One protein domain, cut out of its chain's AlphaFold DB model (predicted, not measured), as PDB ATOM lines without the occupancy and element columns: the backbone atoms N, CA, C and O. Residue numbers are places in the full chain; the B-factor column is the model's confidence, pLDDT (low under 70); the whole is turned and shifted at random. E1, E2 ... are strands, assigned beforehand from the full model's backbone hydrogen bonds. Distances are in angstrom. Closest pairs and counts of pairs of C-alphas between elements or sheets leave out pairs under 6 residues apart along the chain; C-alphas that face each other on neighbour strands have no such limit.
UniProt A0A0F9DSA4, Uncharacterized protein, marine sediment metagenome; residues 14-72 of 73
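What this domain is: This is residues 14 to 72 of the 73 residues of an uncharacterized protein of marine sediment metagenome (UniProt A0A0F9DSA4). One six-stranded sheet curls like part of a barrel, folded back so that E1, E2 and E3 face E5 and E6, with E4 as the hinge. The 59 printed residues hold an all-strand meander, E1 to E6 in chain and sheet order, each strand the antiparallel neighbour of the one before. It is compact, with a radius of gyration of the C-alphas of 11.6 A and spans of 34 by 24 by 20 A.

How they stand to each other: Begin at E1, residues 14 to 17: N 15 is 2.8 A from O 22 of E2, residues 20 to 24. N 32 of E3, residues 30 to 33, is 2.8 A from O 23. E4, residues 38 to 44, is staggered: N 39 is 2.9 A from O 31, N 42 2.7 A from O 49 of E5, residues 47 to 55. N 52 is 2.9 A from O 65 of E6, residues 61 to 68.

Where its parts are: Find C-alpha 14 at (371.129, 427.120, 390.780). E4 runs 19.7 A, E5 24.7 A and E6 19.5 A, to C-alpha 68 at (361.756, 430.708, 382.202).

The domain as a whole: The printed part has no cut; its links between strands are tight. Confidence is under 70 at residues 18 to 19, 51 to 65 and 71 to 72.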
ATOM      1  N   GLU A  14     370.929 427.565 392.166       73.62
ATOM      2  CA  GLU A  14     371.129 427.120 390.780       73.62
ATOM      3  C   GLU A  14     369.776 426.888 390.086       73.62
ATOM      4  O   GLU A  14     368.832 426.359 390.681       73.62
ATOM      5  N   TYR A  15     369.692 427.282 388.820       74.25
ATOM      6  CA  TYR A  15     368.518 427.131 387.961       74.25
ATOM      7  C   TYR A  15     368.926 426.506 386.632       74.25
ATOM      8  O   TYR A  15     370.044 426.723 386.157       74.25
ATOM      9  N   ASN A  16     368.001 425.767 386.021       70.81
ATOM     10  CA  ASN A  16     368.205 425.225 384.682       70.81
ATOM     11  C   ASN A  16     367.970 426.311 383.623       70.81
ATOM     12  O   ASN A  16     367.029 427.101 383.707       70.81
ATOM     13  N   TYR A  17     368.838 426.318 382.619       71.19
ATOM     14  CA  TYR A  17     368.824 427.177 381.445       71.19
ATOM     15  C   TYR A  17     369.089 426.294 380.219       71.19
ATOM     16  O   TYR A  17     370.241 426.042 379.874       71.19
ATOM     17  N   GLY A  18     368.032 425.775 379.589       69.38
ATOM     18  CA  GLY A  18     368.192 424.746 378.554       69.38
ATOM     19  C   GLY A  18     369.032 423.577 379.086       69.38
ATOM     20  O   GLY A  18     368.663 422.973 380.091       69.38
ATOM     21  N   ASP A  19     370.188 423.332 378.462       69.44
ATOM     22  CA  ASP A  19     371.162 422.303 378.863       69.44
ATOM     23  C   ASP A  19     372.223 422.778 379.880       69.44
ATOM     24  O   ASP A  19     373.073 421.995 380.306       69.44
ATOM     25  N   PHE A  20     372.212 424.053 380.282       70.88
ATOM     26  CA  PHE A  20     373.194 424.621 381.212       70.88
ATOM     27  C   PHE A  20     372.567 425.021 382.549       70.88
ATOM     28  O   PHE A  20     371.351 425.112 382.707       70.88
ATOM     29  N   LYS A  21     373.430 425.313 383.524       78.56
ATOM     30  CA  LYS A  21     373.039 425.857 384.826       78.56
ATOM     31  C   LYS A  21     373.412 427.328 384.934       78.56
ATOM     32  O   LYS A  21     374.489 427.735 384.501       78.56
ATOM     33  N   VAL A  22     372.541 428.102 385.567       79.25
ATOM     34  CA  VAL A  22     372.793 429.500 385.935       79.25
ATOM     35  C   VAL A  22     372.592 429.688 387.428       79.25
ATOM     36  O   VAL A  22     371.799 428.984 388.054       79.25
ATOM     37  N   LYS A  23     373.295 430.653 388.015       80.56
ATOM     38  CA  LYS A  23     373.113 431.020 389.421       80.56
ATOM     39  C   LYS A  23     372.280 432.284 389.509       80.56
ATOM     40  O   LYS A  23     372.484 433.215 388.740       80.56
ATOM     41  N   LEU A  24     371.363 432.349 390.464       76.25
ATOM     42  CA  LEU A  24     370.576 433.549 390.726       76.25
ATOM     43  C   LEU A  24     371.193 434.356 391.868       76.25
ATOM     44  O   LEU A  24     371.601 433.794 392.890       76.25
ATOM     45  N   SER A  25     371.211 435.679 391.712       75.38
ATOM     46  CA  SER A  25     371.596 436.584 392.793       75.38
ATOM     47  C   SER A  25     370.635 436.474 393.973       75.38
ATOM     48  O   SER A  25     369.443 436.205 393.800       75.38
ATOM     49  N   ASN A  26     371.125 436.744 395.184       72.25
ATOM     50  CA  ASN A  26     370.299 436.694 396.394       72.25
ATOM     51  C   ASN A  26     369.063 437.601 396.320       72.25
ATOM     52  O   ASN A  26     367.980 437.246 396.780       72.25
ATOM     53  N   CYS A  27     369.209 438.762 395.683       72.38
ATOM     54  CA  CYS A  27     368.112 439.700 395.466       72.38
ATOM     55  C   CYS A  27     367.164 439.283 394.326       72.38
ATOM     56  O   CYS A  27     366.210 440.004 394.048       72.38
ATOM     57  N   GLN A  28     367.429 438.161 393.648       73.94
ATOM     58  CA  GLN A  28     366.648 437.615 392.533       73.94
ATOM     59  C   GLN A  28     366.435 438.607 391.379       73.94
ATOM     60  O   GLN A  28     365.394 438.594 390.718       73.94
ATOM     61  N   LYS A  29     367.418 439.485 391.156       76.56
ATOM     62  CA  LYS A  29     367.387 440.515 390.103       76.56
ATOM     63  C   LYS A  29     368.206 440.139 388.877       76.56
ATOM     64  O   LYS A  29     367.965 440.687 387.806       76.56
ATOM     65  N   TYR A  30     369.159 439.222 389.027       77.12
ATOM     66  CA  TYR A  30     370.119 438.870 387.983       77.12
ATOM     67  C   TYR A  30     370.464 437.389 388.055       77.12
ATOM     68  O   TYR A  30     370.569 436.847 389.156       77.12
ATOM     69  N   VAL A  31     370.666 436.774 386.894       79.31
ATOM     70  CA  VAL A  31     371.347 435.485 386.767       79.31
ATOM     71  C   VAL A  31     372.781 435.694 386.307       79.31
ATOM     72  O   VAL A  31     373.047 436.610 385.529       79.31
ATOM     73  N   GLU A  32     373.670 434.832 386.776       79.69
ATOM     74  CA  GLU A  32     375.044 434.680 386.314       79.69
ATOM     75  C   GLU A  32     375.171 433.356 385.558       79.69
ATOM     76  O   GLU A  32     374.721 432.304 386.029       79.69
ATOM     77  N   PHE A  33     375.783 433.421 384.384       77.00
ATOM     78  CA  PHE A  33     376.107 432.264 383.563       77.00
ATOM     79  C   PHE A  33     377.483 431.709 383.934       77.00
ATOM     80  O   PHE A  33     378.331 432.414 384.473       77.00
ATOM     81  N   ALA A  34     377.740 430.448 383.584       73.44
ATOM     82  CA  ALA A  34     379.039 429.815 383.821       73.44
ATOM     83  C   ALA A  34     380.222 430.530 383.129       73.44
ATOM     84  O   ALA A  34     381.361 430.361 383.547       73.44
ATOM     85  N   ASP A  35     379.956 431.332 382.094       72.06
ATOM     86  CA  ASP A  35     380.949 432.148 381.384       72.06
ATOM     87  C   ASP A  35     381.172 433.543 382.009       72.06
ATOM     88  O   ASP A  35     381.884 434.367 381.436       72.06
ATOM     89  N   GLY A  36     380.567 433.820 383.170       70.94
ATOM     90  CA  GLY A  36     380.690 435.085 383.899       70.94
ATOM     91  C   GLY A  36     379.800 436.215 383.374       70.94
ATOM     92  O   GLY A  36     379.869 437.336 383.878       70.94
ATOM     93  N   ARG A  37     378.950 435.966 382.368       74.62
ATOM     94  CA  ARG A  37     377.958 436.956 381.926       74.62
ATOM     95  C   ARG A  37     376.824 437.084 382.940       74.62
ATOM     96  O   ARG A  37     376.476 436.130 383.631       74.62
ATOM     97  N   PHE A  38     376.179 438.251 382.952       74.50
ATOM     98  CA  PHE A  38     374.998 438.523 383.774       74.50
ATOM     99  C   PHE A  38     373.794 438.900 382.907       74.50
ATOM    100  O   PHE A  38     373.932 439.658 381.946       74.50
ATOM    101  N   ALA A  39     372.598 438.431 383.275       75.75
ATOM    102  CA  ALA A  39     371.341 438.857 382.656       75.75
ATOM    103  C   ALA A  39     370.283 439.259 383.699       75.75
ATOM    104  O   ALA A  39     370.168 438.613 384.743       75.75
ATOM    105  N   PRO A  40     369.486 440.315 383.441       76.12
ATOM    106  CA  PRO A  40     368.443 440.764 384.356       76.12
ATOM    107  C   PRO A  40     367.243 439.816 384.354       76.12
ATOM    108  O   PRO A  40     366.707 439.471 383.300       76.12
ATOM    109  N   VAL A  41     366.765 439.472 385.543       80.38
ATOM    110  CA  VAL A  41     365.581 438.631 385.752       80.38
ATOM    111  C   VAL A  41     364.326 439.488 385.838       80.38
ATOM    112  O   VAL A  41     364.308 440.571 386.420       80.38
ATOM    113  N   ARG A  42     363.255 438.987 385.233       82.69
ATOM    114  CA  ARG A  42     361.915 439.564 385.184       82.69
ATOM    115  C   ARG A  42     360.890 438.552 385.691       82.69
ATOM    116  O   ARG A  42     361.140 437.350 385.755       82.69
ATOM    117  N   TYR A  43     359.716 439.065 386.034       81.25
ATOM    118  CA  TYR A  43     358.602 438.281 386.560       81.25
ATOM    119  C   TYR A  43     357.387 438.442 385.651       81.25
ATOM    120  O   TYR A  43     357.108 439.539 385.159       81.25
ATOM    121  N   ARG A  44     356.673 437.343 385.401       79.31
ATOM    122  CA  ARG A  44     355.349 437.336 384.771       79.31
ATOM    123  C   ARG A  44     354.434 436.494 385.650       79.31
ATOM    124  O   ARG A  44     354.548 435.276 385.666       79.31
ATOM    125  N   GLY A  45     353.552 437.144 386.408       83.50
ATOM    126  CA  GLY A  45     352.804 436.458 387.464       83.50
ATOM    127  C   GLY A  45     353.766 435.859 388.495       83.50
ATOM    128  O   GLY A  45     354.609 436.577 389.029       83.50
ATOM    129  N   ASN A  46     353.671 434.546 388.716       78.38
ATOM    130  CA  ASN A  46     354.543 433.802 389.636       78.38
ATOM    131  C   ASN A  46     355.778 433.186 388.949       78.38
ATOM    132  O   ASN A  46     356.602 432.557 389.614       78.38
ATOM    133  N   GLU A  47     355.919 433.360 387.634       77.25
ATOM    134  CA  GLU A  47     356.977 432.742 386.838       77.25
ATOM    135  C   GLU A  47     358.138 433.720 386.617       77.25
ATOM    136  O   GLU A  47     357.951 434.871 386.199       77.25
ATOM    137  N   ARG A  48     359.360 433.257 386.903       79.25
ATOM    138  CA  ARG A  48     360.602 434.008 386.676       79.25
ATOM    139  C   ARG A  48     361.105 433.728 385.274       79.25
ATOM    140  O   ARG A  48     361.172 432.573 384.872       79.25
ATOM    141  N   TYR A  49     361.516 434.765 384.563       78.50
ATOM    142  CA  TYR A  49     362.162 434.626 383.266       78.50
ATOM    143  C   TYR A  49     363.186 435.730 383.059       78.50
ATOM    144  O   TYR A  49     363.084 436.799 383.650       78.50
ATOM    145  N   PHE A  50     364.150 435.526 382.182       75.88
ATOM    146  CA  PHE A  50     364.981 436.621 381.690       75.88
ATOM    147  C   PHE A  50     364.966 436.645 380.167       75.88
ATOM    148  O   PHE A  50     364.497 435.711 379.517       75.88
ATOM    149  N   ILE A  51     365.410 437.765 379.602       69.56
ATOM    150  CA  ILE A  51     365.518 437.923 378.155       69.56
ATOM    151  C   ILE A  51     366.959 437.627 377.777       69.56
ATOM    152  O   ILE A  51     367.853 438.401 378.121       69.56
ATOM    153  N   ASN A  52     367.171 436.518 377.080       68.44
ATOM    154  CA  ASN A  52     368.452 436.221 376.476       68.44
ATOM    155  C   ASN A  52     368.500 436.829 375.078       68.44
ATOM    156  O   ASN A  52     367.617 436.593 374.250       68.44
ATOM    157  N   VAL A  53     369.533 437.619 374.816       63.84
ATOM    158  CA  VAL A  53     369.801 438.126 373.475       63.84
ATOM    159  C   VAL A  53     370.685 437.093 372.793       63.84
ATOM    160  O   VAL A  53     371.853 436.949 373.142       63.84
ATOM    161  N   ILE A  54     370.125 436.357 371.833       59.62
ATOM    162  CA  ILE A  54     370.901 435.392 371.052       59.62
ATOM    163  C   ILE A  54     371.704 436.191 370.026       59.62
ATOM    164  O   ILE A  54     371.194 436.567 368.967       59.62
ATOM    165  N   THR A  55     372.954 436.505 370.358       50.59
ATOM    166  CA  THR A  55     373.911 437.088 369.416       50.59
ATOM    167  C   THR A  55     374.529 435.982 368.575       50.59
ATOM    168  O   THR A  55     375.040 435.003 369.108       50.59
ATOM    169  N   THR A  56     374.474 436.133 367.255       47.78
ATOM    170  CA  THR A  56     375.228 435.266 366.336       47.78
ATOM    171  C   THR A  56     376.728 435.554 366.429       47.78
ATOM    172  O   THR A  56     377.108 436.634 366.881       47.78
ATOM    173  N   ASP A  57     377.581 434.660 365.914       50.16
ATOM    174  CA  ASP A  57     379.035 434.882 365.773       50.16
ATOM    175  C   ASP A  57     379.402 436.190 365.049       50.16
ATOM    176  O   ASP A  57     380.509 436.700 365.178       50.16
ATOM    177  N   LYS A  58     378.459 436.772 364.296       52.53
ATOM    178  CA  LYS A  58     378.620 438.055 363.596       52.53
ATOM    179  C   LYS A  58     378.153 439.264 364.417       52.53
ATOM    180  O   LYS A  58     378.002 440.349 363.866       52.53
ATOM    181  N   GLY A  59     377.853 439.086 365.704       48.44
ATOM    182  CA  GLY A  59     377.404 440.145 366.613       48.44
ATOM    183  C   GLY A  59     375.968 440.632 366.385       48.44
ATOM    184  O   GLY A  59     375.468 441.431 367.172       48.44
ATOM    185  N   CYS A  60     375.265 440.149 365.353       47.41
ATOM    186  CA  CYS A  60     373.871 440.517 365.118       47.41
ATOM    187  C   CYS A  60     372.938 439.713 366.046       47.41
ATOM    188  O   CYS A  60     372.981 438.474 366.006       47.41
ATOM    189  N   PRO A  61     372.084 440.381 366.847       55.72
ATOM    190  CA  PRO A  61     371.054 439.708 367.625       55.72
ATOM    191  C   PRO A  61     370.010 439.100 366.688       55.72
ATOM    192  O   PRO A  61     369.398 439.812 365.894       55.72
ATOM    193  N   ARG A  62     369.804 437.782 366.767       50.62
ATOM    194  CA  ARG A  62     368.839 437.062 365.917       50.62
ATOM    195  C   ARG A  62     367.449 436.944 366.537       50.62
ATOM    196  O   ARG A  62     366.499 436.585 365.851       50.62
ATOM    197  N   GLY A  63     367.335 437.243 367.825       54.69
ATOM    198  CA  GLY A  63     366.088 437.171 368.563       54.69
ATOM    199  C   GLY A  63     366.300 437.433 370.045       54.69
ATOM    200  O   GLY A  63     367.419 437.362 370.563       54.69
ATOM    201  N   THR A  64     365.204 437.760 370.716       62.12
ATOM    202  CA  THR A  64     365.113 437.809 372.171       62.12
ATOM    203  C   THR A  64     364.313 436.603 372.630       62.12
ATOM    204  O   THR A  64     363.124 436.492 372.340       62.12
ATOM    205  N   GLU A  65     364.962 435.681 373.334       64.81
ATOM    206  CA  GLU A  65     364.280 434.523 373.903       64.81
ATOM    207  C   GLU A  65     363.918 434.817 375.357       64.81
ATOM    208  O   GLU A  65     364.746 435.303 376.132       64.81
ATOM    209  N   LYS A  66     362.658 434.565 375.724       71.94
ATOM    210  CA  LYS A  66     362.230 434.594 377.124       71.94
ATOM    211  C   LYS A  66     362.458 433.211 377.695       71.94
ATOM    212  O   LYS A  66     361.774 432.277 377.294       71.94
ATOM    213  N   ILE A  67     363.386 433.109 378.631       71.62
ATOM    214  CA  ILE A  67     363.759 431.822 379.200       71.62
ATOM    215  C   ILE A  67     363.281 431.803 380.634       71.62
ATOM    216  O   ILE A  67     363.710 432.620 381.453       71.62
ATOM    217  N   PHE A  68     362.321 430.920 380.885       77.62
ATOM    218  CA  PHE A  68     361.756 430.708 382.202       77.62
ATOM    219  C   PHE A  68     362.751 429.923 383.052       77.62
ATOM    220  O   PHE A  68     363.406 429.001 382.575       77.62
ATOM    221  N   LEU A  69     362.912 430.361 384.295       72.12
ATOM    222  CA  LEU A  69     363.835 429.761 385.244       72.12
ATOM    223  C   LEU A  69     363.080 428.755 386.105       72.12
ATOM    224  O   LEU A  69     362.325 429.148 386.999       72.12
ATOM    225  N   ASP A  70     363.355 427.476 385.886       72.62
ATOM    226  CA  ASP A  70     362.899 426.404 386.759       72.62
ATOM    227  C   ASP A  70     363.923 426.139 387.857       72.62
ATOM    228  O   ASP A  70     365.131 426.024 387.620       72.62
ATOM    229  N   ARG A  71     363.430 426.072 389.097       66.81
ATOM    230  CA  ARG A  71     364.268 425.762 390.253       66.81
ATOM    231  C   ARG A  71     364.719 424.308 390.145       66.81
ATOM    232  O   ARG A  71     363.876 423.424 390.000       66.81
ATOM    233  N   VAL A  72     366.023 424.065 390.254       63.19
ATOM    234  CA  VAL A  72     366.533 422.697 390.405       63.19
ATOM    235  C   VAL A  72     366.010 422.168 391.745       63.19
ATOM    236  O   VAL A  72     366.166 422.840 392.767       63.19
TER     237      VAL A  72